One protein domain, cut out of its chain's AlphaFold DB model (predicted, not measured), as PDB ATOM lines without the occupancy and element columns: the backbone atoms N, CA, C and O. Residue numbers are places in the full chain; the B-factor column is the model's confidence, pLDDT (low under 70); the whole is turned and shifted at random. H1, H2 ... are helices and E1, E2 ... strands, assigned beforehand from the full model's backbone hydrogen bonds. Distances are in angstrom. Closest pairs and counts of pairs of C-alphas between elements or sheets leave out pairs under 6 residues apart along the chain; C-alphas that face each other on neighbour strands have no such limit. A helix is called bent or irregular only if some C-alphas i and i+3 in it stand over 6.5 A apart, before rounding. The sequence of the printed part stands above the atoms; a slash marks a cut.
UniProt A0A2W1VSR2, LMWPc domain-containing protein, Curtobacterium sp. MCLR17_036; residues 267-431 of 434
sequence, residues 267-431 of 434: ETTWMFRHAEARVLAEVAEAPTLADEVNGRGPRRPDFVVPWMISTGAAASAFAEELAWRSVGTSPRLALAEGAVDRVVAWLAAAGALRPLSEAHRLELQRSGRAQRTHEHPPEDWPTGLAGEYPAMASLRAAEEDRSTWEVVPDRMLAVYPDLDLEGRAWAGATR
ATOM      1  N   GLU A 267      51.623 -29.213 -13.960       71.19
ATOM      2  CA  GLU A 267      50.402 -30.028 -13.887       71.19
ATOM      3  C   GLU A 267      49.290 -29.255 -13.181       71.19
ATOM      4  O   GLU A 267      48.144 -29.215 -13.638       71.19
ATOM      5  N   THR A 268      49.645 -28.579 -12.094       76.94
ATOM      6  CA  THR A 268      48.716 -27.781 -11.295       76.94
ATOM      7  C   THR A 268      48.154 -26.609 -12.102       76.94
ATOM      8  O   THR A 268      46.931 -26.402 -12.117       76.94
ATOM      9  N   THR A 269      49.029 -25.930 -12.851       78.75
ATOM     10  CA  THR A 269      48.663 -24.882 -13.811       78.75
ATOM     11  C   THR A 269      47.739 -25.440 -14.894       78.75
ATOM     12  O   THR A 269      46.687 -24.867 -15.187       78.75
ATOM     13  N   TRP A 270      48.081 -26.587 -15.486       78.75
ATOM     14  CA  TRP A 270      47.274 -27.226 -16.528       78.75
ATOM     15  C   TRP A 270      45.866 -27.585 -16.035       78.75
ATOM     16  O   TRP A 270      44.882 -27.275 -16.717       78.75
ATOM     17  N   MET A 271      45.761 -28.177 -14.841       81.31
ATOM     18  CA  MET A 271      44.490 -28.530 -14.202       81.31
ATOM     19  C   MET A 271      43.613 -27.294 -14.005       81.31
ATOM     20  O   MET A 271      42.423 -27.331 -14.322       81.31
ATOM     21  N   PHE A 272      44.200 -26.188 -13.536       86.88
ATOM     22  CA  PHE A 272      43.488 -24.925 -13.372       86.88
ATOM     23  C   PHE A 272      42.949 -24.408 -14.709       86.88
ATOM     24  O   PHE A 272      41.768 -24.089 -14.813       86.88
ATOM     25  N   ARG A 273      43.778 -24.387 -15.762       81.75
ATOM     26  CA  ARG A 273      43.374 -23.920 -17.102       81.75
ATOM     27  C   ARG A 273      42.225 -24.732 -17.686       81.75
ATOM     28  O   ARG A 273      41.327 -24.167 -18.300       81.75
ATOM     29  N   HIS A 274      42.237 -26.049 -17.515       81.12
ATOM     30  CA  HIS A 274      41.192 -26.910 -18.072       81.12
ATOM     31  C   HIS A 274      39.894 -26.826 -17.265       81.12
ATOM     32  O   HIS A 274      38.810 -26.805 -17.849       81.12
ATOM     33  N   ALA A 275      39.992 -26.678 -15.943       86.75
ATOM     34  CA  ALA A 275      38.844 -26.370 -15.102       86.75
ATOM     35  C   ALA A 275      38.251 -24.979 -15.417       86.75
ATOM     36  O   ALA A 275      37.035 -24.864 -15.551       86.75
ATOM     37  N   GLU A 276      39.090 -23.953 -15.625       87.50
ATOM     38  CA  GLU A 276      38.703 -22.586 -16.033       87.50
ATOM     39  C   GLU A 276      37.840 -22.639 -17.292       87.50
ATOM     40  O   GLU A 276      36.726 -22.123 -17.336       87.50
ATOM     41  N   ALA A 277      38.329 -23.370 -18.283       80.62
ATOM     42  CA  ALA A 277      37.635 -23.689 -19.513       80.62
ATOM     43  C   ALA A 277      36.213 -24.252 -19.296       80.62
ATOM     44  O   ALA A 277      35.269 -23.832 -19.968       80.62
ATOM     45  N   ARG A 278      36.042 -25.202 -18.365       82.50
ATOM     46  CA  ARG A 278      34.739 -25.840 -18.103       82.50
ATOM     47  C   ARG A 278      33.785 -24.914 -17.371       82.50
ATOM     48  O   ARG A 278      32.616 -24.850 -17.732       82.50
ATOM     49  N   VAL A 279      34.297 -24.153 -16.412       86.94
ATOM     50  CA  VAL A 279      33.514 -23.130 -15.715       86.94
ATOM     51  C   VAL A 279      33.043 -22.052 -16.695       86.94
ATOM     52  O   VAL A 279      31.874 -21.680 -16.671       86.94
ATOM     53  N   LEU A 280      33.898 -21.593 -17.614       82.81
ATOM     54  CA  LEU A 280      33.520 -20.584 -18.610       82.81
ATOM     55  C   LEU A 280      32.453 -21.071 -19.599       82.81
ATOM     56  O   LEU A 280      31.644 -20.266 -20.059       82.81
ATOM     57  N   ALA A 281      32.419 -22.368 -19.912       77.44
ATOM     58  CA  ALA A 281      31.352 -22.941 -20.730       77.44
ATOM     59  C   ALA A 281      29.987 -22.835 -20.026       77.44
ATOM     60  O   ALA A 281      29.021 -22.390 -20.642       77.44
ATOM     61  N   GLU A 282      29.928 -23.149 -18.728       82.38
ATOM     62  CA  GLU A 282      28.718 -22.953 -17.917       82.38
ATOM     63  C   GLU A 282      28.324 -21.469 -17.855       82.38
ATOM     64  O   GLU A 282      27.161 -21.121 -18.046       82.38
ATOM     65  N   VAL A 283      29.295 -20.571 -17.646       83.69
ATOM     66  CA  VAL A 283      29.063 -19.115 -17.577       83.69
ATOM     67  C   VAL A 283      28.443 -18.578 -18.870       83.69
ATOM     68  O   VAL A 283      27.571 -17.711 -18.821       83.69
ATOM     69  N   ALA A 284      28.868 -19.081 -20.026       77.62
ATOM     70  CA  ALA A 284      28.345 -18.640 -21.313       77.62
ATOM     71  C   ALA A 284      26.908 -19.108 -21.585       77.62
ATOM     72  O   ALA A 284      26.169 -18.424 -22.292       77.62
ATOM     73  N   GLU A 285      26.499 -20.244 -21.016       75.44
ATOM     74  CA  GLU A 285      25.137 -20.777 -21.133       75.44
ATOM     75  C   GLU A 285      24.188 -20.253 -20.044       75.44
ATOM     76  O   GLU A 285      22.967 -20.286 -20.223       75.44
ATOM     77  N   ALA A 286      24.734 -19.701 -18.955       84.00
ATOM     78  CA  ALA A 286      23.987 -19.186 -17.811       84.00
ATOM     79  C   ALA A 286      22.817 -18.234 -18.160       84.00
ATOM     80  O   ALA A 286      21.768 -18.362 -17.521       84.00
ATOM     81  N   PRO A 287      22.914 -17.317 -19.153       81.00
ATOM     82  CA  PRO A 287      21.786 -16.467 -19.541       81.00
ATOM     83  C   PRO A 287      20.607 -17.267 -20.097       81.00
ATOM     84  O   PRO A 287      19.469 -17.074 -19.675       81.00
ATOM     85  N   THR A 288      20.888 -18.199 -21.010       77.69
ATOM     86  CA  THR A 288      19.876 -19.063 -21.630       77.69
ATOM     87  C   THR A 288      19.202 -19.930 -20.574       77.69
ATOM     88  O   THR A 288      17.977 -20.015 -20.536       77.69
ATOM     89  N   LEU A 289      19.990 -20.513 -19.667       78.94
ATOM     90  CA  LEU A 289      19.465 -21.328 -18.574       78.94
ATOM     91  C   LEU A 289      18.558 -20.509 -17.643       78.94
ATOM     92  O   LEU A 289      17.491 -20.979 -17.245       78.94
ATOM     93  N   ALA A 290      18.944 -19.276 -17.308       86.00
ATOM     94  CA  ALA A 290      18.117 -18.391 -16.495       86.00
ATOM     95  C   ALA A 290      16.778 -18.079 -17.187       86.00
ATOM     96  O   ALA A 290      15.726 -18.175 -16.549       86.00
ATOM     97  N   ASP A 291      16.792 -17.767 -18.485       83.81
ATOM     98  CA  ASP A 291      15.578 -17.515 -19.272       83.81
ATOM     99  C   ASP A 291      14.661 -18.747 -19.324       83.81
ATOM    100  O   ASP A 291      13.449 -18.628 -19.125       83.81
ATOM    101  N   GLU A 292      15.226 -19.940 -19.513       83.75
ATOM    102  CA  GLU A 292      14.481 -21.203 -19.498       83.75
ATOM    103  C   GLU A 292      13.801 -21.456 -18.148       83.75
ATOM    104  O   GLU A 292      12.613 -21.791 -18.101       83.75
ATOM    105  N   VAL A 293      14.518 -21.272 -17.033       85.00
ATOM    106  CA  VAL A 293      13.967 -21.497 -15.687       85.00
ATOM    107  C   VAL A 293      12.894 -20.460 -15.351       85.00
ATOM    108  O   VAL A 293      11.818 -20.819 -14.861       85.00
ATOM    109  N   ASN A 294      13.145 -19.186 -15.657       87.44
ATOM    110  CA  ASN A 294      12.173 -18.107 -15.477       87.44
ATOM    111  C   ASN A 294      10.930 -18.297 -16.373       87.44
ATOM    112  O   ASN A 294       9.822 -17.891 -16.005       87.44
ATOM    113  N   GLY A 295      11.096 -18.964 -17.521       88.06
ATOM    114  CA  GLY A 295      10.065 -19.285 -18.509       88.06
ATOM    115  C   GLY A 295       9.190 -20.505 -18.199       88.06
ATOM    116  O   GLY A 295       8.274 -20.797 -18.967       88.06
ATOM    117  N   ARG A 296       9.379 -21.199 -17.066       87.44
ATOM    118  CA  ARG A 296       8.624 -22.422 -16.688       87.44
ATOM    119  C   ARG A 296       7.124 -22.216 -16.395       87.44
ATOM    120  O   ARG A 296       6.432 -23.143 -15.957       87.44
ATOM    121  N   GLY A 297       6.593 -21.015 -16.617       89.94
ATOM    122  CA  GLY A 297       5.187 -20.687 -16.387       89.94
ATOM    123  C   GLY A 297       4.800 -20.891 -14.915       89.94
ATOM    124  O   GLY A 297       5.503 -20.382 -14.044       89.94
ATOM    125  N   PRO A 298       3.732 -21.651 -14.597       89.50
ATOM    126  CA  PRO A 298       3.311 -21.906 -13.212       89.50
ATOM    127  C   PRO A 298       4.338 -22.643 -12.337       89.50
ATOM    128  O   PRO A 298       4.150 -22.722 -11.130       89.50
ATOM    129  N   ARG A 299       5.386 -23.226 -12.937       90.81
ATOM    130  CA  ARG A 299       6.429 -24.005 -12.247       90.81
ATOM    131  C   ARG A 299       7.709 -23.206 -12.009       90.81
ATOM    132  O   ARG A 299       8.700 -23.775 -11.550       90.81
ATOM    133  N   ARG A 300       7.736 -21.925 -12.385       89.25
ATOM    134  CA  ARG A 300       8.904 -21.067 -12.160       89.25
ATOM    135  C   ARG A 300       9.123 -20.832 -10.656       89.25
ATOM    136  O   ARG A 300       8.148 -20.871  -9.911       89.25
ATOM    137  N   PRO A 301      10.364 -20.561 -10.231       87.50
ATOM    138  CA  PRO A 301      10.666 -20.110  -8.874       87.50
ATOM    139  C   PRO A 301       9.895 -18.842  -8.479       87.50
ATOM    140  O   PRO A 301       9.637 -17.980  -9.322       87.50
ATOM    141  N   ASP A 302       9.623 -18.671  -7.185       90.25
ATOM    142  CA  ASP A 302       9.011 -17.456  -6.606       90.25
ATOM    143  C   ASP A 302       9.913 -16.196  -6.655       90.25
ATOM    144  O   ASP A 302       9.579 -15.145  -6.107       90.25
ATOM    145  N   PHE A 303      11.063 -16.274  -7.327       90.50
ATOM    146  CA  PHE A 303      11.994 -15.170  -7.544       90.50
ATOM    147  C   PHE A 303      12.519 -15.188  -8.984       90.50
ATOM    148  O   PHE A 303      12.432 -16.197  -9.683       90.50
ATOM    149  N   VAL A 304      13.080 -14.063  -9.431       89.75
ATOM    150  CA  VAL A 304      13.747 -13.999 -10.736       89.75
ATOM    151  C   VAL A 304      15.098 -14.688 -10.619       89.75
ATOM    152  O   VAL A 304      15.979 -14.215  -9.902       89.75
ATOM    153  N   VAL A 305      15.250 -15.806 -11.318       87.88
ATOM    154  CA  VAL A 305      16.475 -16.599 -11.313       87.88
ATOM    155  C   VAL A 305      17.596 -15.798 -11.970       87.88
ATOM    156  O   VAL A 305      17.431 -15.394 -13.127       87.88
ATOM    157  N   PRO A 306      18.708 -15.537 -11.256       89.75
ATOM    158  CA  PRO A 306      19.860 -14.862 -11.827       89.75
ATOM    159  C   PRO A 306      20.617 -15.811 -12.760       89.75
ATOM    160  O   PRO A 306      20.274 -16.982 -12.911       89.75
ATOM    161  N   TRP A 307      21.680 -15.319 -13.386       90.31
ATOM    162  CA  TRP A 307      22.571 -16.183 -14.153       90.31
ATOM    163  C   TRP A 307      23.314 -17.104 -13.195       90.31
ATOM    164  O   TRP A 307      23.901 -16.642 -12.218       90.31
ATOM    165  N   MET A 308      23.264 -18.405 -13.452       88.50
ATOM    166  CA  MET A 308      23.826 -19.410 -12.560       88.50
ATOM    167  C   MET A 308      24.647 -20.431 -13.327       88.50
ATOM    168  O   MET A 308      24.355 -20.722 -14.484       88.50
ATOM    169  N   ILE A 309      25.627 -21.007 -12.640       87.69
ATOM    170  CA  ILE A 309      26.449 -22.111 -13.132       87.69
ATOM    171  C   ILE A 309      26.383 -23.295 -12.172       87.69
ATOM    172  O   ILE A 309      26.238 -23.101 -10.962       87.69
ATOM    173  N   SER A 310      26.540 -24.507 -12.704       85.62
ATOM    174  CA  SER A 310      26.681 -25.728 -11.909       85.62
ATOM    175  C   SER A 310      28.144 -26.159 -11.870       85.62
ATOM    176  O   SER A 310      28.710 -26.589 -12.878       85.62
ATOM    177  N   THR A 311      28.786 -26.070 -10.701       87.50
ATOM    178  CA  THR A 311      30.189 -26.502 -10.582       87.50
ATOM    179  C   THR A 311      30.309 -28.022 -10.650       87.50
ATOM    180  O   THR A 311      31.287 -28.523 -11.197       87.50
ATOM    181  N   GLY A 312      29.284 -28.763 -10.212       82.31
ATOM    182  CA  GLY A 312      29.205 -30.214 -10.392       82.31
ATOM    183  C   GLY A 312      29.119 -30.638 -11.864       82.31
ATOM    184  O   GLY A 312      29.736 -31.633 -12.251       82.31
ATOM    185  N   ALA A 313      28.418 -29.870 -12.708       79.00
ATOM    186  CA  ALA A 313      28.376 -30.116 -14.152       79.00
ATOM    187  C   ALA A 313      29.748 -29.866 -14.797       79.00
ATOM    188  O   ALA A 313      30.256 -30.729 -15.517       79.00
ATOM    189  N   ALA A 314      30.394 -28.745 -14.457       82.81
ATOM    190  CA  ALA A 314      31.753 -28.443 -14.904       82.81
ATOM    191  C   ALA A 314      32.763 -29.518 -14.458       82.81
ATOM    192  O   ALA A 314      33.575 -29.975 -15.266       82.81
ATOM    193  N   ALA A 315      32.685 -29.969 -13.202       84.19
ATOM    194  CA  ALA A 315      33.551 -31.009 -12.649       84.19
ATOM    195  C   ALA A 315      33.298 -32.374 -13.296       84.19
ATOM    196  O   ALA A 315      34.250 -33.069 -13.636       84.19
ATOM    197  N   SER A 316      32.039 -32.741 -13.551       76.69
ATOM    198  CA  SER A 316      31.697 -33.983 -14.259       76.69
ATOM    199  C   SER A 316      32.240 -33.976 -15.688       76.69
ATOM    200  O   SER A 316      32.914 -34.920 -16.101       76.69
ATOM    201  N   ALA A 317      32.032 -32.878 -16.419       73.19
ATOM    202  CA  ALA A 317      32.557 -32.708 -17.771       73.19
ATOM    203  C   ALA A 317      34.095 -32.718 -17.801       73.19
ATOM    204  O   ALA A 317      34.698 -33.239 -18.744       73.19
ATOM    205  N   PHE A 318      34.744 -32.159 -16.775       81.81
ATOM    206  CA  PHE A 318      36.195 -32.216 -16.658       81.81
ATOM    207  C   PHE A 318      36.683 -33.620 -16.277       81.81
ATOM    208  O   PHE A 318      37.653 -34.103 -16.850       81.81
ATOM    209  N   ALA A 319      35.988 -34.332 -15.391       77.00
ATOM    210  CA  ALA A 319      36.314 -35.704 -15.016       77.00
ATOM    211  C   ALA A 319      36.206 -36.674 -16.201       77.00
ATOM    212  O   ALA A 319      37.040 -37.572 -16.332       77.00
ATOM    213  N   GLU A 320      35.221 -36.486 -17.084       66.62
ATOM    214  CA  GLU A 320      35.120 -37.212 -18.357       66.62
ATOM    215  C   GLU A 320      36.313 -36.922 -19.270       66.62
ATOM    216  O   GLU A 320      36.874 -37.838 -19.875       66.62
ATOM    217  N   GLU A 321      36.758 -35.666 -19.323       69.56
ATOM    218  CA  GLU A 321      37.986 -35.293 -20.018       69.56
ATOM    219  C   GLU A 321      39.217 -35.957 -19.394       69.56
ATOM    220  O   GLU A 321      40.004 -36.551 -20.123       69.56
ATOM    221  N   LEU A 322      39.378 -35.938 -18.071       69.31
ATOM    222  CA  LEU A 322      40.481 -36.619 -17.389       69.31
ATOM    223  C   LEU A 322      40.446 -38.132 -17.640       69.31
ATOM    224  O   LEU A 322      41.494 -38.755 -17.820       69.31
ATOM    225  N   ALA A 323      39.247 -38.723 -17.692       63.22
ATOM    226  CA  ALA A 323      39.050 -40.130 -18.019       63.22
ATOM    227  C   ALA A 323      39.478 -40.438 -19.454       63.22
ATOM    228  O   ALA A 323      40.223 -41.392 -19.670       63.22
ATOM    229  N   TRP A 324      39.070 -39.607 -20.412       56.28
ATOM    230  CA  TRP A 324      39.492 -39.717 -21.806       56.28
ATOM    231  C   TRP A 324      41.003 -39.499 -21.969       56.28
ATOM    232  O   TRP A 324      41.668 -40.204 -22.726       56.28
ATOM    233  N   ARG A 325      41.575 -38.564 -21.204       54.75
ATOM    234  CA  ARG A 325      43.010 -38.252 -21.197       54.75
ATOM    235  C   ARG A 325      43.847 -39.235 -20.372       54.75
ATOM    236  O   ARG A 325      45.064 -39.095 -20.351       54.75
ATOM    237  N   SER A 326      43.235 -40.231 -19.725       57.47
ATOM    238  CA  SER A 326      43.910 -41.226 -18.872       57.47
ATOM    239  C   SER A 326      44.813 -40.613 -17.785       57.47
ATOM    240  O   SER A 326      45.819 -41.210 -17.400       57.47
ATOM    241  N   VAL A 327      44.466 -39.422 -17.284       50.12
ATOM    242  CA  VAL A 327      45.222 -38.737 -16.225       50.12
ATOM    243  C   VAL A 327      44.875 -39.369 -14.872       50.12
ATOM    244  O   VAL A 327      43.713 -39.370 -14.462       50.12
ATOM    245  N   GLY A 328      45.890 -39.909 -14.190       42.03
ATOM    246  CA  GLY A 328      45.804 -40.449 -12.829       42.03
ATOM    247  C   GLY A 328      45.087 -41.803 -12.672       42.03
ATOM    248  O   GLY A 328      44.232 -42.208 -13.462       42.03
ATOM    249  N   THR A 329      45.435 -42.511 -11.592       44.56
ATOM    250  CA  THR A 329      44.715 -43.689 -11.059       44.56
ATOM    251  C   THR A 329      43.733 -43.334  -9.936       44.56
ATOM    252  O   THR A 329      42.933 -44.178  -9.536       44.56
ATOM    253  N   SER A 330      43.777 -42.092  -9.443       50.31
ATOM    254  CA  SER A 330      42.871 -41.530  -8.430       50.31
ATOM    255  C   SER A 330      41.428 -41.396  -8.935       50.31
ATOM    256  O   SER A 330      41.199 -41.388 -10.150       50.31
ATOM    257  N   PRO A 331      40.430 -41.247  -8.037       60.28
ATOM    258  CA  PRO A 331      39.068 -40.921  -8.444       60.28
ATOM    259  C   PRO A 331      39.053 -39.578  -9.188       60.28
ATOM    260  O   PRO A 331      39.165 -38.511  -8.593       60.28
ATOM    261  N   ARG A 332      38.932 -39.654 -10.516       74.19
ATOM    262  CA  ARG A 332      39.058 -38.523 -11.453       74.19
ATOM    263  C   ARG A 332      38.061 -37.403 -11.179       74.19
ATOM    264  O   ARG A 332      38.375 -36.247 -11.422       74.19
ATOM    265  N   LEU A 333      36.895 -37.755 -10.636       77.62
ATOM    266  CA  LEU A 333      35.893 -36.790 -10.205       77.62
ATOM    267  C   LEU A 333      36.416 -35.898  -9.073       77.62
ATOM    268  O   LEU A 333      36.348 -34.690  -9.208       77.62
ATOM    269  N   ALA A 334      37.050 -36.463  -8.044       81.31
ATOM    270  CA  ALA A 334      37.594 -35.676  -6.934       81.31
ATOM    271  C   ALA A 334      38.727 -34.730  -7.381       81.31
ATOM    272  O   ALA A 334      38.851 -33.616  -6.879       81.31
ATOM    273  N   LEU A 335      39.549 -35.157  -8.350       83.50
ATOM    274  CA  LEU A 335      40.577 -34.295  -8.949       83.50
ATOM    275  C   LEU A 335      39.959 -33.144  -9.754       83.50
ATOM    276  O   LEU A 335      40.425 -32.009  -9.669       83.50
ATOM    277  N   ALA A 336      38.912 -33.436 -10.529       85.94
ATOM    278  CA  ALA A 336      38.186 -32.429 -11.287       85.94
ATOM    279  C   ALA A 336      37.455 -31.438 -10.370       85.94
ATOM    280  O   ALA A 336      37.563 -30.236 -10.588       85.94
ATOM    281  N   GLU A 337      36.774 -31.929  -9.332       88.38
ATOM    282  CA  GLU A 337      36.113 -31.121  -8.301       88.38
ATOM    283  C   GLU A 337      37.114 -30.178  -7.635       88.38
ATOM    284  O   GLU A 337      36.911 -28.970  -7.658       88.38
ATOM    285  N   GLY A 338      38.260 -30.688  -7.169       89.88
ATOM    286  CA  GLY A 338      39.288 -29.848  -6.553       89.88
ATOM    287  C   GLY A 338      39.840 -28.763  -7.488       89.88
ATOM    288  O   GLY A 338      40.119 -27.648  -7.052       89.88
ATOM    289  N   ALA A 339      39.985 -29.047  -8.784       90.88
ATOM    290  CA  ALA A 339      40.426 -28.045  -9.755       90.88
ATOM    291  C   ALA A 339      39.343 -26.999 -10.061       90.88
ATOM    292  O   ALA A 339      39.653 -25.807 -10.127       90.88
ATOM    293  N   VAL A 340      38.085 -27.422 -10.205       92.12
ATOM    294  CA  VAL A 340      36.940 -26.521 -10.399       92.12
ATOM    295  C   VAL A 340      36.736 -25.637  -9.171       92.12
ATOM    296  O   VAL A 340      36.578 -24.429  -9.327       92.12
ATOM    297  N   ASP A 341      36.841 -26.184  -7.962       92.69
ATOM    298  CA  ASP A 341      36.726 -25.427  -6.714       92.69
ATOM    299  C   ASP A 341      37.789 -24.328  -6.613       92.69
ATOM    300  O   ASP A 341      37.484 -23.212  -6.189       92.69
ATOM    301  N   ARG A 342      39.023 -24.588  -7.069       94.12
ATOM    302  CA  ARG A 342      40.071 -23.554  -7.130       94.12
ATOM    303  C   ARG A 342      39.717 -22.418  -8.087       94.12
ATOM    304  O   ARG A 342      39.894 -21.254  -7.735       94.12
ATOM    305  N   VAL A 343      39.196 -22.735  -9.271       93.88
ATOM    306  CA  VAL A 343      38.746 -21.723 -10.244       93.88
ATOM    307  C   VAL A 343      37.589 -20.908  -9.673       93.88
ATOM    308  O   VAL A 343      37.591 -19.683  -9.765       93.88
ATOM    309  N   VAL A 344      36.613 -21.573  -9.058       94.25
ATOM    310  CA  VAL A 344      35.441 -20.931  -8.457       94.25
ATOM    311  C   VAL A 344      35.856 -20.015  -7.313       94.25
ATOM    312  O   VAL A 344      35.396 -18.879  -7.261       94.25
ATOM    313  N   ALA A 345      36.763 -20.458  -6.439       94.06
ATOM    314  CA  ALA A 345      37.303 -19.633  -5.364       94.06
ATOM    315  C   ALA A 345      38.029 -18.392  -5.905       94.06
ATOM    316  O   ALA A 345      37.835 -17.293  -5.387       94.06
ATOM    317  N   TRP A 346      38.814 -18.546  -6.974       95.31
ATOM    318  CA  TRP A 346      39.505 -17.436  -7.631       95.31
ATOM    319  C   TRP A 346      38.527 -16.435  -8.275       95.31
ATOM    320  O   TRP A 346      38.625 -15.232  -8.032       95.31
ATOM    321  N   LEU A 347      37.507 -16.908  -8.997       94.56
ATOM    322  CA  LEU A 347      36.466 -16.044  -9.570       94.56
ATOM    323  C   LEU A 347      35.580 -15.389  -8.502       94.56
ATOM    324  O   LEU A 347      35.143 -14.249  -8.672       94.56
ATOM    325  N   ALA A 348      35.315 -16.081  -7.394       94.50
ATOM    326  CA  ALA A 348      34.593 -15.522  -6.257       94.50
ATOM    327  C   ALA A 348      35.410 -14.427  -5.556       94.50
ATOM    328  O   ALA A 348      34.854 -13.391  -5.195       94.50
ATOM    329  N   ALA A 349      36.730 -14.601  -5.428       94.44
ATOM    330  CA  ALA A 349      37.630 -13.573  -4.907       94.44
ATOM    331  C   ALA A 349      37.664 -12.321  -5.805       94.44
ATOM    332  O   ALA A 349      37.685 -11.203  -5.292       94.44
ATOM    333  N   ALA A 350      37.570 -12.496  -7.128       93.75
ATOM    334  CA  ALA A 350      37.402 -11.401  -8.090       93.75
ATOM    335  C   ALA A 350      35.986 -10.772  -8.076       93.75
ATOM    336  O   ALA A 350      35.720  -9.779  -8.760       93.75
ATOM    337  N   GLY A 351      35.046 -11.340  -7.311       94.38
ATOM    338  CA  GLY A 351      33.648 -10.907  -7.249       94.38
ATOM    339  C   GLY A 351      32.826 -11.245  -8.497       94.38
ATOM    340  O   GLY A 351      31.719 -10.730  -8.650       94.38
ATOM    341  N   ALA A 352      33.355 -12.083  -9.393       93.81
ATOM    342  CA  ALA A 352      32.679 -12.530 -10.609       93.81
ATOM    343  C   ALA A 352      31.648 -13.639 -10.331       93.81
ATOM    344  O   ALA A 352      30.673 -13.771 -11.073       93.81
ATOM    345  N   LEU A 353      31.835 -14.396  -9.245       94.81
ATOM    346  CA  LEU A 353      30.881 -15.382  -8.738       94.81
ATOM    347  C   LEU A 353      30.479 -15.062  -7.298       94.81
ATOM    348  O   LEU A 353      31.294 -14.598  -6.501       94.81
ATOM    349  N   ARG A 354      29.231 -15.365  -6.937       92.31
ATOM    350  CA  ARG A 354      28.756 -15.310  -5.549       92.31
ATOM    351  C   ARG A 354      27.912 -16.535  -5.196       92.31
ATOM    352  O   ARG A 354      27.233 -17.075  -6.069       92.31
ATOM    353  N   PRO A 355      27.943 -17.002  -3.938       88.12
ATOM    354  CA  PRO A 355      27.140 -18.145  -3.538       88.12
ATOM    355  C   PRO A 355      25.656 -17.778  -3.565       88.12
ATOM    356  O   PRO A 355      25.255 -16.709  -3.098       88.12
ATOM    357  N   LEU A 356      24.828 -18.689  -4.074       85.62
ATOM    358  CA  LEU A 356      23.381 -18.520  -4.039       85.62
ATOM    359  C   LEU A 356      22.855 -18.671  -2.599       85.62
ATOM    360  O   LEU A 356      23.318 -19.537  -1.844       85.62
ATOM    361  N   SER A 357      21.872 -17.847  -2.222       85.62
ATOM    362  CA  SER A 357      21.225 -17.940  -0.909       85.62
ATOM    363  C   SER A 357      20.530 -19.294  -0.727       85.62
ATOM    364  O   SER A 357      20.001 -19.871  -1.678       85.62
ATOM    365  N   GLU A 358      20.490 -19.795   0.510       83.44
ATOM    366  CA  GLU A 358      19.822 -21.069   0.815       83.44
ATOM    367  C   GLU A 358      18.333 -21.040   0.442       83.44
ATOM    368  O   GLU A 358      17.806 -22.006  -0.102       83.44
ATOM    369  N   ALA A 359      17.664 -19.901   0.643       86.25
ATOM    370  CA  ALA A 359      16.267 -19.726   0.256       86.25
ATOM    371  C   ALA A 359      16.063 -19.864  -1.263       86.25
ATOM    372  O   ALA A 359      15.159 -20.576  -1.698       86.25
ATOM    373  N   HIS A 360      16.920 -19.233  -2.073       87.25
ATOM    374  CA  HIS A 360      16.855 -19.343  -3.532       87.25
ATOM    375  C   HIS A 360      17.192 -20.759  -4.014       87.25
ATOM    376  O   HIS A 360      16.552 -21.258  -4.937       87.25
ATOM    377  N   ARG A 361      18.147 -21.437  -3.365       83.62
ATOM    378  CA  ARG A 361      18.513 -22.827  -3.672       83.62
ATOM    379  C   ARG A 361      17.347 -23.788  -3.449       83.62
ATOM    380  O   ARG A 361      17.012 -24.566  -4.338       83.62
ATOM    381  N   LEU A 362      16.694 -23.705  -2.289       84.00
ATOM    382  CA  LEU A 362      15.522 -24.528  -1.979       84.00
ATOM    383  C   LEU A 362      14.368 -24.263  -2.951       84.00
ATOM    384  O   LEU A 362      13.645 -25.182  -3.339       84.00
ATOM    385  N   GLU A 363      14.209 -23.013  -3.377       86.62
ATOM    386  CA  GLU A 363      13.170 -22.640  -4.324       86.62
ATOM    387  C   GLU A 363      13.446 -23.159  -5.746       86.62
ATOM    388  O   GLU A 363      12.545 -23.697  -6.393       86.62
ATOM    389  N   LEU A 364      14.702 -23.126  -6.204       83.88
ATOM    390  CA  LEU A 364      15.114 -23.786  -7.448       83.88
ATOM    391  C   LEU A 364      14.875 -25.291  -7.399       83.88
ATOM    392  O   LEU A 364      14.353 -25.856  -8.360       83.88
ATOM    393  N   GLN A 365      15.183 -25.928  -6.270       81.50
ATOM    394  CA  GLN A 365      14.949 -27.354  -6.084       81.50
ATOM    395  C   GLN A 365      13.452 -27.692  -6.173       81.50
ATOM    396  O   GLN A 365      13.067 -28.677  -6.817       81.50
ATOM    397  N   ARG A 366      12.587 -26.868  -5.559       85.69
ATOM    398  CA  ARG A 366      11.123 -26.999  -5.669       85.69
ATOM    399  C   ARG A 366      10.656 -26.839  -7.113       85.69
ATOM    400  O   ARG A 366       9.967 -27.728  -7.616       85.69
ATOM    401  N   SER A 367      11.077 -25.771  -7.792       86.50
ATOM    402  CA  SER A 367      10.754 -25.529  -9.205       86.50
ATOM    403  C   SER A 367      11.227 -26.672 -10.108       86.50
ATOM    404  O   SER A 367      10.459 -27.178 -10.924       86.50
ATOM    405  N   GLY A 368      12.468 -27.135  -9.943       82.50
ATOM    406  CA  GLY A 368      13.045 -28.229 -10.723       82.50
ATOM    407  C   GLY A 368      12.315 -29.552 -10.502       82.50
ATOM    408  O   GLY A 368      12.065 -30.289 -11.456       82.50
ATOM    409  N   ARG A 369      11.901 -29.846  -9.262       80.38
ATOM    410  CA  ARG A 369      11.044 -31.002  -8.963       80.38
ATOM    411  C   ARG A 369       9.693 -30.883  -9.670       80.38
ATOM    412  O   ARG A 369       9.296 -31.831 -10.338       80.38
ATOM    413  N   ALA A 370       9.033 -29.729  -9.583       83.75
ATOM    414  CA  ALA A 370       7.751 -29.489 -10.246       83.75
ATOM    415  C   ALA A 370       7.852 -29.590 -11.781       83.75
ATOM    416  O   ALA A 370       6.955 -30.137 -12.422       83.75
ATOM    417  N   GLN A 371       8.952 -29.110 -12.372       82.94
ATOM    418  CA  GLN A 371       9.237 -29.251 -13.801       82.94
ATOM    419  C   GLN A 371       9.356 -30.721 -14.207       82.94
ATOM    420  O   GLN A 371       8.626 -31.160 -15.092       82.94
ATOM    421  N   ARG A 372      10.212 -31.486 -13.520       78.56
ATOM    422  CA  ARG A 372      10.462 -32.899 -13.830       78.56
ATOM    423  C   ARG A 372       9.226 -33.767 -13.653       78.56
ATOM    424  O   ARG A 372       8.965 -34.605 -14.500       78.56
ATOM    425  N   THR A 373       8.444 -33.555 -12.593       79.88
ATOM    426  CA  THR A 373       7.182 -34.289 -12.391       79.88
ATOM    427  C   THR A 373       6.179 -34.029 -13.513       79.88
ATOM    428  O   THR A 373       5.384 -34.904 -13.824       79.88
ATOM    429  N   HIS A 374       6.210 -32.850 -14.137       83.75
ATOM    430  CA  HIS A 374       5.354 -32.553 -15.282       83.75
ATOM    431  C   HIS A 374       5.869 -33.164 -16.594       83.75
ATOM    432  O   HIS A 374       5.065 -33.630 -17.391       83.75
ATOM    433  N   GLU A 375       7.182 -33.142 -16.836       79.00
ATOM    434  CA  GLU A 375       7.791 -33.704 -18.057       79.00
ATOM    435  C   GLU A 375       7.852 -35.236 -18.045       79.00
ATOM    436  O   GLU A 375       7.736 -35.872 -19.089       79.00
ATOM    437  N   HIS A 376       8.032 -35.817 -16.860       75.50
ATOM    438  CA  HIS A 376       8.187 -37.248 -16.627       75.50
ATOM    439  C   HIS A 376       7.301 -37.677 -15.452       75.50
ATOM    440  O   HIS A 376       7.806 -37.907 -14.341       75.50
ATOM    441  N   PRO A 377       5.976 -37.745 -15.659       77.31
ATOM    442  CA  PRO A 377       5.051 -38.075 -14.593       77.31
ATOM    443  C   PRO A 377       5.313 -39.497 -14.061       77.31
ATOM    444  O   PRO A 377       5.737 -40.365 -14.826       77.31
ATOM    445  N   PRO A 378       5.117 -39.757 -12.752       68.75
ATOM    446  CA  PRO A 378       5.480 -41.029 -12.114       68.75
ATOM    447  C   PRO A 378       4.857 -42.271 -12.767       68.75
ATOM    448  O   PRO A 378       5.433 -43.354 -12.716       68.75
ATOM    449  N   GLU A 379       3.687 -42.117 -13.380       73.00
ATOM    450  CA  GLU A 379       2.989 -43.143 -14.155       73.00
ATOM    451  C   GLU A 379       3.756 -43.654 -15.389       73.00
ATOM    452  O   GLU A 379       3.548 -44.801 -15.780       73.00
ATOM    453  N   ASP A 380       4.677 -42.866 -15.954       71.31
ATOM    454  CA  ASP A 380       5.484 -43.250 -17.126       71.31
ATOM    455  C   ASP A 380       6.755 -44.033 -16.752       71.31
ATOM    456  O   ASP A 380       7.581 -44.373 -17.605       71.31
ATOM    457  N   TRP A 381       6.960 -44.302 -15.460       66.38
ATOM    458  CA  TRP A 381       8.204 -44.876 -14.968       66.38
ATOM    459  C   TRP A 381       8.194 -46.406 -15.105       66.38
ATOM    460  O   TRP A 381       7.149 -47.041 -14.929       66.38
ATOM    461  N   PRO A 382       9.349 -47.043 -15.386       61.00
ATOM    462  CA  PRO A 382       9.438 -48.497 -15.475       61.00
ATOM    463  C   PRO A 382       8.893 -49.171 -14.209       61.00
ATOM    464  O   PRO A 382       9.244 -48.801 -13.090       61.00
ATOM    465  N   THR A 383       8.042 -50.184 -14.367       55.50
ATOM    466  CA  THR A 383       7.439 -50.921 -13.249       55.50
ATOM    467  C   THR A 383       8.474 -51.834 -12.563       55.50
ATOM    468  O   THR A 383       8.746 -52.946 -13.002       55.50
ATOM    469  N   GLY A 384       9.076 -51.332 -11.477       67.81
ATOM    470  CA  GLY A 384      10.155 -51.945 -10.673       67.81
ATOM    471  C   GLY A 384      11.162 -50.865 -10.240       67.81
ATOM    472  O   GLY A 384      11.222 -49.849 -10.908       67.81
ATOM    473  N   LEU A 385      11.891 -50.971  -9.113       50.78
ATOM    474  CA  LEU A 385      12.761 -49.884  -8.560       50.78
ATOM    475  C   LEU A 385      12.103 -48.473  -8.450       50.78
ATOM    476  O   LEU A 385      12.746 -47.506  -8.043       50.78
ATOM    477  N   ALA A 386      10.805 -48.354  -8.750       50.66
ATOM    478  CA  ALA A 386      10.082 -47.109  -8.994       50.66
ATOM    479  C   ALA A 386       9.876 -46.271  -7.726       50.66
ATOM    480  O   ALA A 386       9.638 -45.074  -7.817       50.66
ATOM    481  N   GLY A 387      10.002 -46.882  -6.544       54.66
ATOM    482  CA  GLY A 387      10.000 -46.163  -5.267       54.66
ATOM    483  C   GLY A 387      11.353 -45.536  -4.911       54.66
ATOM    484  O   GLY A 387      11.389 -44.507  -4.243       54.66
ATOM    485  N   GLU A 388      12.463 -46.114  -5.380       55.88
ATOM    486  CA  GLU A 388      13.823 -45.675  -5.031       55.88
ATOM    487  C   GLU A 388      14.392 -44.686  -6.056       55.88
ATOM    488  O   GLU A 388      15.089 -43.739  -5.692       55.88
ATOM    489  N   TYR A 389      14.044 -44.843  -7.335       56.28
ATOM    490  CA  TYR A 389      14.520 -43.975  -8.415       56.28
ATOM    491  C   TYR A 389      14.153 -42.481  -8.236       56.28
ATOM    492  O   TYR A 389      15.024 -41.637  -8.457       56.28
ATOM    493  N   PRO A 390      12.941 -42.097  -7.767       57.22
ATOM    494  CA  PRO A 390      12.597 -40.688  -7.574       57.22
ATOM    495  C   PRO A 390      13.372 -40.068  -6.416       57.22
ATOM    496  O   PRO A 390      13.743 -38.895  -6.479       57.22
ATOM    497  N   ALA A 391      13.637 -40.854  -5.369       62.88
ATOM    498  CA  ALA A 391      14.447 -40.434  -4.235       62.88
ATOM    499  C   ALA A 391      15.915 -40.248  -4.650       62.88
ATOM    500  O   ALA A 391      16.497 -39.208  -4.355       62.88
ATOM    501  N   MET A 392      16.474 -41.186  -5.419       59.78
ATOM    502  CA  MET A 392      17.836 -41.112  -5.962       59.78
ATOM    503  C   MET A 392      18.028 -39.933  -6.925       59.78
ATOM    504  O   MET A 392      18.973 -39.160  -6.774       59.78
ATOM    505  N   ALA A 393      17.114 -39.742  -7.881       57.38
ATOM    506  CA  ALA A 393      17.158 -38.609  -8.807       57.38
ATOM    507  C   ALA A 393      16.995 -37.266  -8.074       57.38
ATOM    508  O   ALA A 393      17.666 -36.290  -8.402       57.38
ATOM    509  N   SER A 394      16.145 -37.223  -7.040       60.56
ATOM    510  CA  SER A 394      15.987 -36.036  -6.192       60.56
ATOM    511  C   SER A 394      17.235 -35.737  -5.364       60.56
ATOM    512  O   SER A 394      17.564 -34.567  -5.202       60.56
ATOM    513  N   LEU A 395      17.919 -36.761  -4.840       62.44
ATOM    514  CA  LEU A 395      19.171 -36.612  -4.093       62.44
ATOM    515  C   LEU A 395      20.296 -36.098  -4.991       62.44
ATOM    516  O   LEU A 395      20.968 -35.142  -4.618       62.44
ATOM    517  N   ARG A 396      20.436 -36.660  -6.196       59.09
ATOM    518  CA  ARG A 396      21.412 -36.195  -7.189       59.09
ATOM    519  C   ARG A 396      21.169 -34.739  -7.586       59.09
ATOM    520  O   ARG A 396      22.089 -33.935  -7.547       59.09
ATOM    521  N   ALA A 397      19.919 -34.375  -7.870       59.47
ATOM    522  CA  ALA A 397      19.571 -32.990  -8.174       59.47
ATOM    523  C   ALA A 397      19.807 -32.050  -6.977       59.47
ATOM    524  O   ALA A 397      20.279 -30.937  -7.158       59.47
ATOM    525  N   ALA A 398      19.534 -32.500  -5.746       61.38
ATOM    526  CA  ALA A 398      19.824 -31.731  -4.531       61.38
ATOM    527  C   ALA A 398      21.329 -31.512  -4.304       61.38
ATOM    528  O   ALA A 398      21.735 -30.563  -3.636       61.38
ATOM    529  N   GLU A 399      22.162 -32.430  -4.781       60.88
ATOM    530  CA  GLU A 399      23.617 -32.321  -4.748       60.88
ATOM    531  C   GLU A 399      24.125 -31.340  -5.806       60.88
ATOM    532  O   GLU A 399      24.900 -30.446  -5.478       60.88
ATOM    533  N   GLU A 400      23.583 -31.417  -7.023       61.62
ATOM    534  CA  GLU A 400      23.848 -30.458  -8.100       61.62
ATOM    535  C   GLU A 400      23.427 -29.027  -7.694       61.62
ATOM    536  O   GLU A 400      24.232 -28.104  -7.809       61.62
ATOM    537  N   ASP A 401      22.245 -28.846  -7.087       63.22
ATOM    538  CA  ASP A 401      21.735 -27.544  -6.616       63.22
ATOM    539  C   ASP A 401      22.584 -26.929  -5.475       63.22
ATOM    540  O   ASP A 401      22.658 -25.703  -5.315       63.22
ATOM    541  N   ARG A 402      23.254 -27.758  -4.657       63.25
ATOM    542  CA  ARG A 402      24.182 -27.292  -3.603       63.25
ATOM    543  C   ARG A 402      25.460 -26.683  -4.178       63.25
ATOM    544  O   ARG A 402      26.066 -25.842  -3.520       63.25
ATOM    545  N   SER A 403      25.815 -27.057  -5.403       71.25
ATOM    546  CA  SER A 403      27.018 -26.620  -6.115       71.25
ATOM    547  C   SER A 403      26.779 -25.411  -7.040       71.25
ATOM    548  O   SER A 403      27.634 -25.050  -7.846       71.25
ATOM    549  N   THR A 404      25.611 -24.770  -6.931       84.44
ATOM    550  CA  THR A 404      25.219 -23.664  -7.812       84.44
ATOM    551  C   THR A 404      25.768 -22.322  -7.342       84.44
ATOM    552  O   THR A 404      25.559 -21.906  -6.194       84.44
ATOM    553  N   TRP A 405      26.408 -21.608  -8.266       91.44
ATOM    554  CA  TRP A 405      26.925 -20.256  -8.058       91.44
ATOM    555  C   TRP A 405      26.207 -19.267  -8.955       91.44
ATOM    556  O   TRP A 405      25.863 -19.580 -10.091       91.44
ATOM    557  N   GLU A 406      25.999 -18.062  -8.441       92.94
ATOM    558  CA  GLU A 406      25.471 -16.951  -9.212       92.94
ATOM    559  C   GLU A 406      26.609 -16.202  -9.909       92.94
ATOM    560  O   GLU A 406      27.616 -15.851  -9.288       92.94
ATOM    561  N   VAL A 407      26.422 -15.930 -11.197       92.19
ATOM    562  CA  VAL A 407      27.306 -15.102 -12.015       92.19
ATOM    563  C   VAL A 407      26.940 -13.640 -11.808       92.19
ATOM    564  O   VAL A 407      25.787 -13.258 -11.994       92.19
ATOM    565  N   VAL A 408      27.928 -12.809 -11.471       93.25
ATOM    566  CA  VAL A 408      27.783 -11.349 -11.401       93.25
ATOM    567  C   VAL A 408      28.214 -10.770 -12.753       93.25
ATOM    568  O   VAL A 408      29.420 -10.663 -12.989       93.25
ATOM    569  N   PRO A 409      27.289 -10.403 -13.665       88.38
ATOM    570  CA  PRO A 409      27.626 -10.195 -15.077       88.38
ATOM    571  C   PRO A 409      28.667  -9.096 -15.304       88.38
ATOM    572  O   PRO A 409      29.636  -9.305 -16.028       88.38
ATOM    573  N   ASP A 410      28.523  -7.959 -14.624       88.19
ATOM    574  CA  ASP A 410      29.420  -6.804 -14.761       88.19
ATOM    575  C   ASP A 410      30.847  -7.136 -14.332       88.19
ATOM    576  O   ASP A 410      31.822  -6.744 -14.973       88.19
ATOM    577  N   ARG A 411      30.972  -7.886 -13.234       91.88
ATOM    578  CA  ARG A 411      32.265  -8.331 -12.720       91.88
ATOM    579  C   ARG A 411      32.853  -9.411 -13.605       91.88
ATOM    580  O   ARG A 411      34.026  -9.331 -13.938       91.88
ATOM    581  N   MET A 412      32.041 -10.357 -14.059       89.62
ATOM    582  CA  MET A 412      32.485 -11.402 -14.974       89.62
ATOM    583  C   MET A 412      32.986 -10.822 -16.310       89.62
ATOM    584  O   MET A 412      34.004 -11.282 -16.813       89.62
ATOM    585  N   LEU A 413      32.361  -9.761 -16.837       85.88
ATOM    586  CA  LEU A 413      32.862  -9.022 -18.006       85.88
ATOM    587  C   LEU A 413      34.137  -8.231 -17.723       85.88
ATOM    588  O   LEU A 413      34.974  -8.090 -18.609       85.88
ATOM    589  N   ALA A 414      34.304  -7.702 -16.509       87.25
ATOM    590  CA  ALA A 414      35.552  -7.049 -16.128       87.25
ATOM    591  C   ALA A 414      36.720  -8.051 -16.104       87.25
ATOM    592  O   ALA A 414      37.800  -7.728 -16.601       87.25
ATOM    593  N   VAL A 415      36.479  -9.264 -15.590       88.56
ATOM    594  CA  VAL A 415      37.456 -10.366 -15.585       88.56
ATOM    595  C   VAL A 415      37.696 -10.890 -17.002       88.56
ATOM    596  O   VAL A 415      38.843 -11.082 -17.395       88.56
ATOM    597  N   TYR A 416      36.642 -11.066 -17.802       84.50
ATOM    598  CA  TYR A 416      36.727 -11.553 -19.180       84.50
ATOM    599  C   TYR A 416      36.005 -10.622 -20.164       84.50
ATOM    600  O   TYR A 416      34.869 -10.892 -20.570       84.50
ATOM    601  N   PRO A 417      36.683  -9.562 -20.638       76.75
ATOM    602  CA  PRO A 417      36.103  -8.618 -21.597       76.75
ATOM    603  C   PRO A 417      35.698  -9.269 -22.927       76.75
ATOM    604  O   PRO A 417      34.797  -8.801 -23.616       76.75
ATOM    605  N   ASP A 418      36.351 -10.381 -23.270       71.06
ATOM    606  CA  ASP A 418      36.104 -11.169 -24.477       71.06
ATOM    607  C   ASP A 418      34.856 -12.078 -24.378       71.06
ATOM    608  O   ASP A 418      34.558 -12.805 -25.325       71.06
ATOM    609  N   LEU A 419      34.104 -12.092 -23.270       69.94
ATOM    610  CA  LEU A 419      32.841 -12.850 -23.213       69.94
ATOM    611  C   LEU A 419      31.747 -12.240 -24.111       69.94
ATOM    612  O   LEU A 419      30.849 -12.952 -24.551       69.94
ATOM    613  N   ASP A 420      31.857 -10.955 -24.462       63.31
ATOM    614  CA  ASP A 420      30.892 -10.222 -25.303       63.31
ATOM    615  C   ASP A 420      31.148 -10.363 -26.824       63.31
ATOM    616  O   ASP A 420      30.667  -9.568 -27.632       63.31
ATOM    617  N   LEU A 421      31.917 -11.369 -27.264       50.22
ATOM    618  CA  LEU A 421      32.376 -11.470 -28.662       50.22
ATOM    619  C   LEU A 421      31.258 -11.649 -29.712       50.22
ATOM    620  O   LEU A 421      31.520 -11.455 -30.900       50.22
ATOM    621  N   GLU A 422      30.020 -11.953 -29.308       41.22
ATOM    622  CA  GLU A 422      28.869 -12.076 -30.219       41.22
ATOM    623  C   GLU A 422      27.726 -11.074 -29.964       41.22
ATOM    624  O   GLU A 422      26.714 -11.116 -30.671       41.22
ATOM    625  N   GLY A 423      27.863 -10.150 -29.002       48.03
ATOM    626  CA  GLY A 423      26.885  -9.080 -28.757       48.03
ATOM    627  C   GLY A 423      25.484  -9.554 -28.344       48.03
ATOM    628  O   GLY A 423      24.496  -8.852 -28.577       48.03
ATOM    629  N   ARG A 424      25.361 -10.753 -27.761       50.53
ATOM    630  CA  ARG A 424      24.089 -11.317 -27.281       50.53
ATOM    631  C   ARG A 424      24.180 -11.555 -25.768       50.53
ATOM    632  O   ARG A 424      25.145 -12.131 -25.287       50.53
ATOM    633  N   ALA A 425      23.172 -11.085 -25.033       56.47
ATOM    634  CA  ALA A 425      22.973 -11.177 -23.575       56.47
ATOM    635  C   ALA A 425      23.805 -10.246 -22.658       56.47
ATOM    636  O   ALA A 425      23.221  -9.548 -21.825       56.47
ATOM    637  N   TRP A 426      25.128 -10.163 -22.803       63.38
ATOM    638  CA  TRP A 426      26.007  -9.522 -21.803       63.38
ATOM    639  C   TRP A 426      25.832  -7.992 -21.651       63.38
ATOM    640  O   TRP A 426      25.782  -7.474 -20.533       63.38
ATOM    641  N   ALA A 427      25.607  -7.262 -22.749       52.09
ATOM    642  CA  ALA A 427      25.354  -5.810 -22.740       52.09
ATOM    643  C   ALA A 427      23.949  -5.385 -22.234       52.09
ATOM    644  O   ALA A 427      23.656  -4.186 -22.112       52.09
ATOM    645  N   GLY A 428      23.041  -6.347 -22.026       52.16
ATOM    646  CA  GLY A 428      21.701  -6.129 -21.466       52.16
ATOM    647  C   GLY A 428      21.659  -6.334 -19.950       52.16
ATOM    648  O   GLY A 428      21.034  -5.546 -19.246       52.16
ATOM    649  N   ALA A 429      22.387  -7.335 -19.445       54.62
ATOM    650  CA  ALA A 429      22.446  -7.660 -18.019       54.62
ATOM    651  C   ALA A 429      23.053  -6.529 -17.169       54.62
ATOM    652  O   ALA A 429      22.516  -6.214 -16.108       54.62
ATOM    653  N   THR A 430      24.052  -5.828 -17.717       48.12
ATOM    654  CA  THR A 430      24.717  -4.629 -17.160       48.12
ATOM    655  C   THR A 430      23.789  -3.438 -16.895       48.12
ATOM    656  O   THR A 430      24.183  -2.476 -16.243       48.12
ATOM    657  N   ARG A 431      22.546  -3.461 -17.396       41.03
ATOM    658  CA  ARG A 431      21.571  -2.366 -17.246       41.03
ATOM    659  C   ARG A 431      20.403  -2.684 -16.306       41.03
ATOM    660  O   ARG A 431      19.518  -1.845 -16.159       41.03
TER     661      ARG A 431
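AT A GLANCE: This is residues 267 to 431 of the 434 residues of the protein "LMWPc domain-containing protein" of Curtobacterium sp. MCLR17_036 (UniProt A0A2W1VSR2). Two helical hairpins, H2 with H3 and H4 with H5, spread as an open V from a very small three-stranded sheet at its point. The bent helix H1 packs across H2 and H3 with its first arm, its second arm turns off towards H4, and the short helices H6, H7 and H8 gather beyond the sheet. The printed part has 165 residues, with named elements in the order H1 E1 H2 H3 E2 H4 H5 E3 H6 H7 H8; the class is mostly helix, and the antiparallel sheet runs E1 E3 E2. It is compact, with a radius of gyration of the C-alphas of 17.4 A and spans of 48 by 48 by 28 A.

IN THESE COORDINATES: The strands are E1, residues 308 to 310, E3, 404 to 407, and E2, 353 to 355. H1, residues 267 to 294, was assigned as one helix by its hydrogen bonds but is bent, with C-alphas 284 and 287 7.1 A apart; its arms are H1a, 267 to 284, 25.9 A long from C-alpha 267 at (50.402, -30.028, -13.887), and H1b, 287 to 294. H2 holds 311 to 324, 19.7 A; H3 332 to 349, 25.8 A; H4 358 to 375, 25.7 A; and H5 389 to 402, 19.9 A. H6 is 409 to 415, H7 417 to 420, only just irregular with C-alphas 417 and 420 6.6 A apart, and H8 426 to 429, ending at C-alpha 429 (22.446, -7.660, -18.019).

HOW THE PARTS SIT: N 309 and O 405 are 2.9 A apart, within hydrogen-bond range, between E1 and E3; N 354 and O 406, 2.9 A, between E2 and E3. H1a and H3 are on the same face, two layers, at heights over the sheet of 12.1 A and 13.3 A. E1, H2 H3, E2 form a split strand-helix-strand unit, two strands running the same way with E3 between them, its crossover right-handed. The hairpin H2 and H3 touches closest at the C-alphas of Ala 319 and Leu 333, 4.9 A. H1a touches H3 at a steep tilt of 69.8 degrees, only just short of about perpendicular, closest at the C-alphas of Ala 275 and Val 340, 5.1 A. H4 and H5, a hairpin, touch closest at the C-alphas of Arg 361 and Asp 401, 6.4 A. H3 and H4 are apart. H6 touches H8, closest at the C-alphas of Pro 409 and Ala 429, 6.5 A. Every O i to N i+4 pair is within hydrogen-bond range in H1a, H1b, H2, H3, H4, H5 and H6; H7 and H8 are too short for one.

THE WHOLE: The C-alphas farthest apart, of Thr 383 and Ala 414, are 52.2 A apart. The printed part has no cut; the links H1 to E1 and H4 to H5 are long. Mean pLDDT of the printed part is 77.0, under 70 at residues 320 to 331, 378, 381 to 402 and 419 to 431.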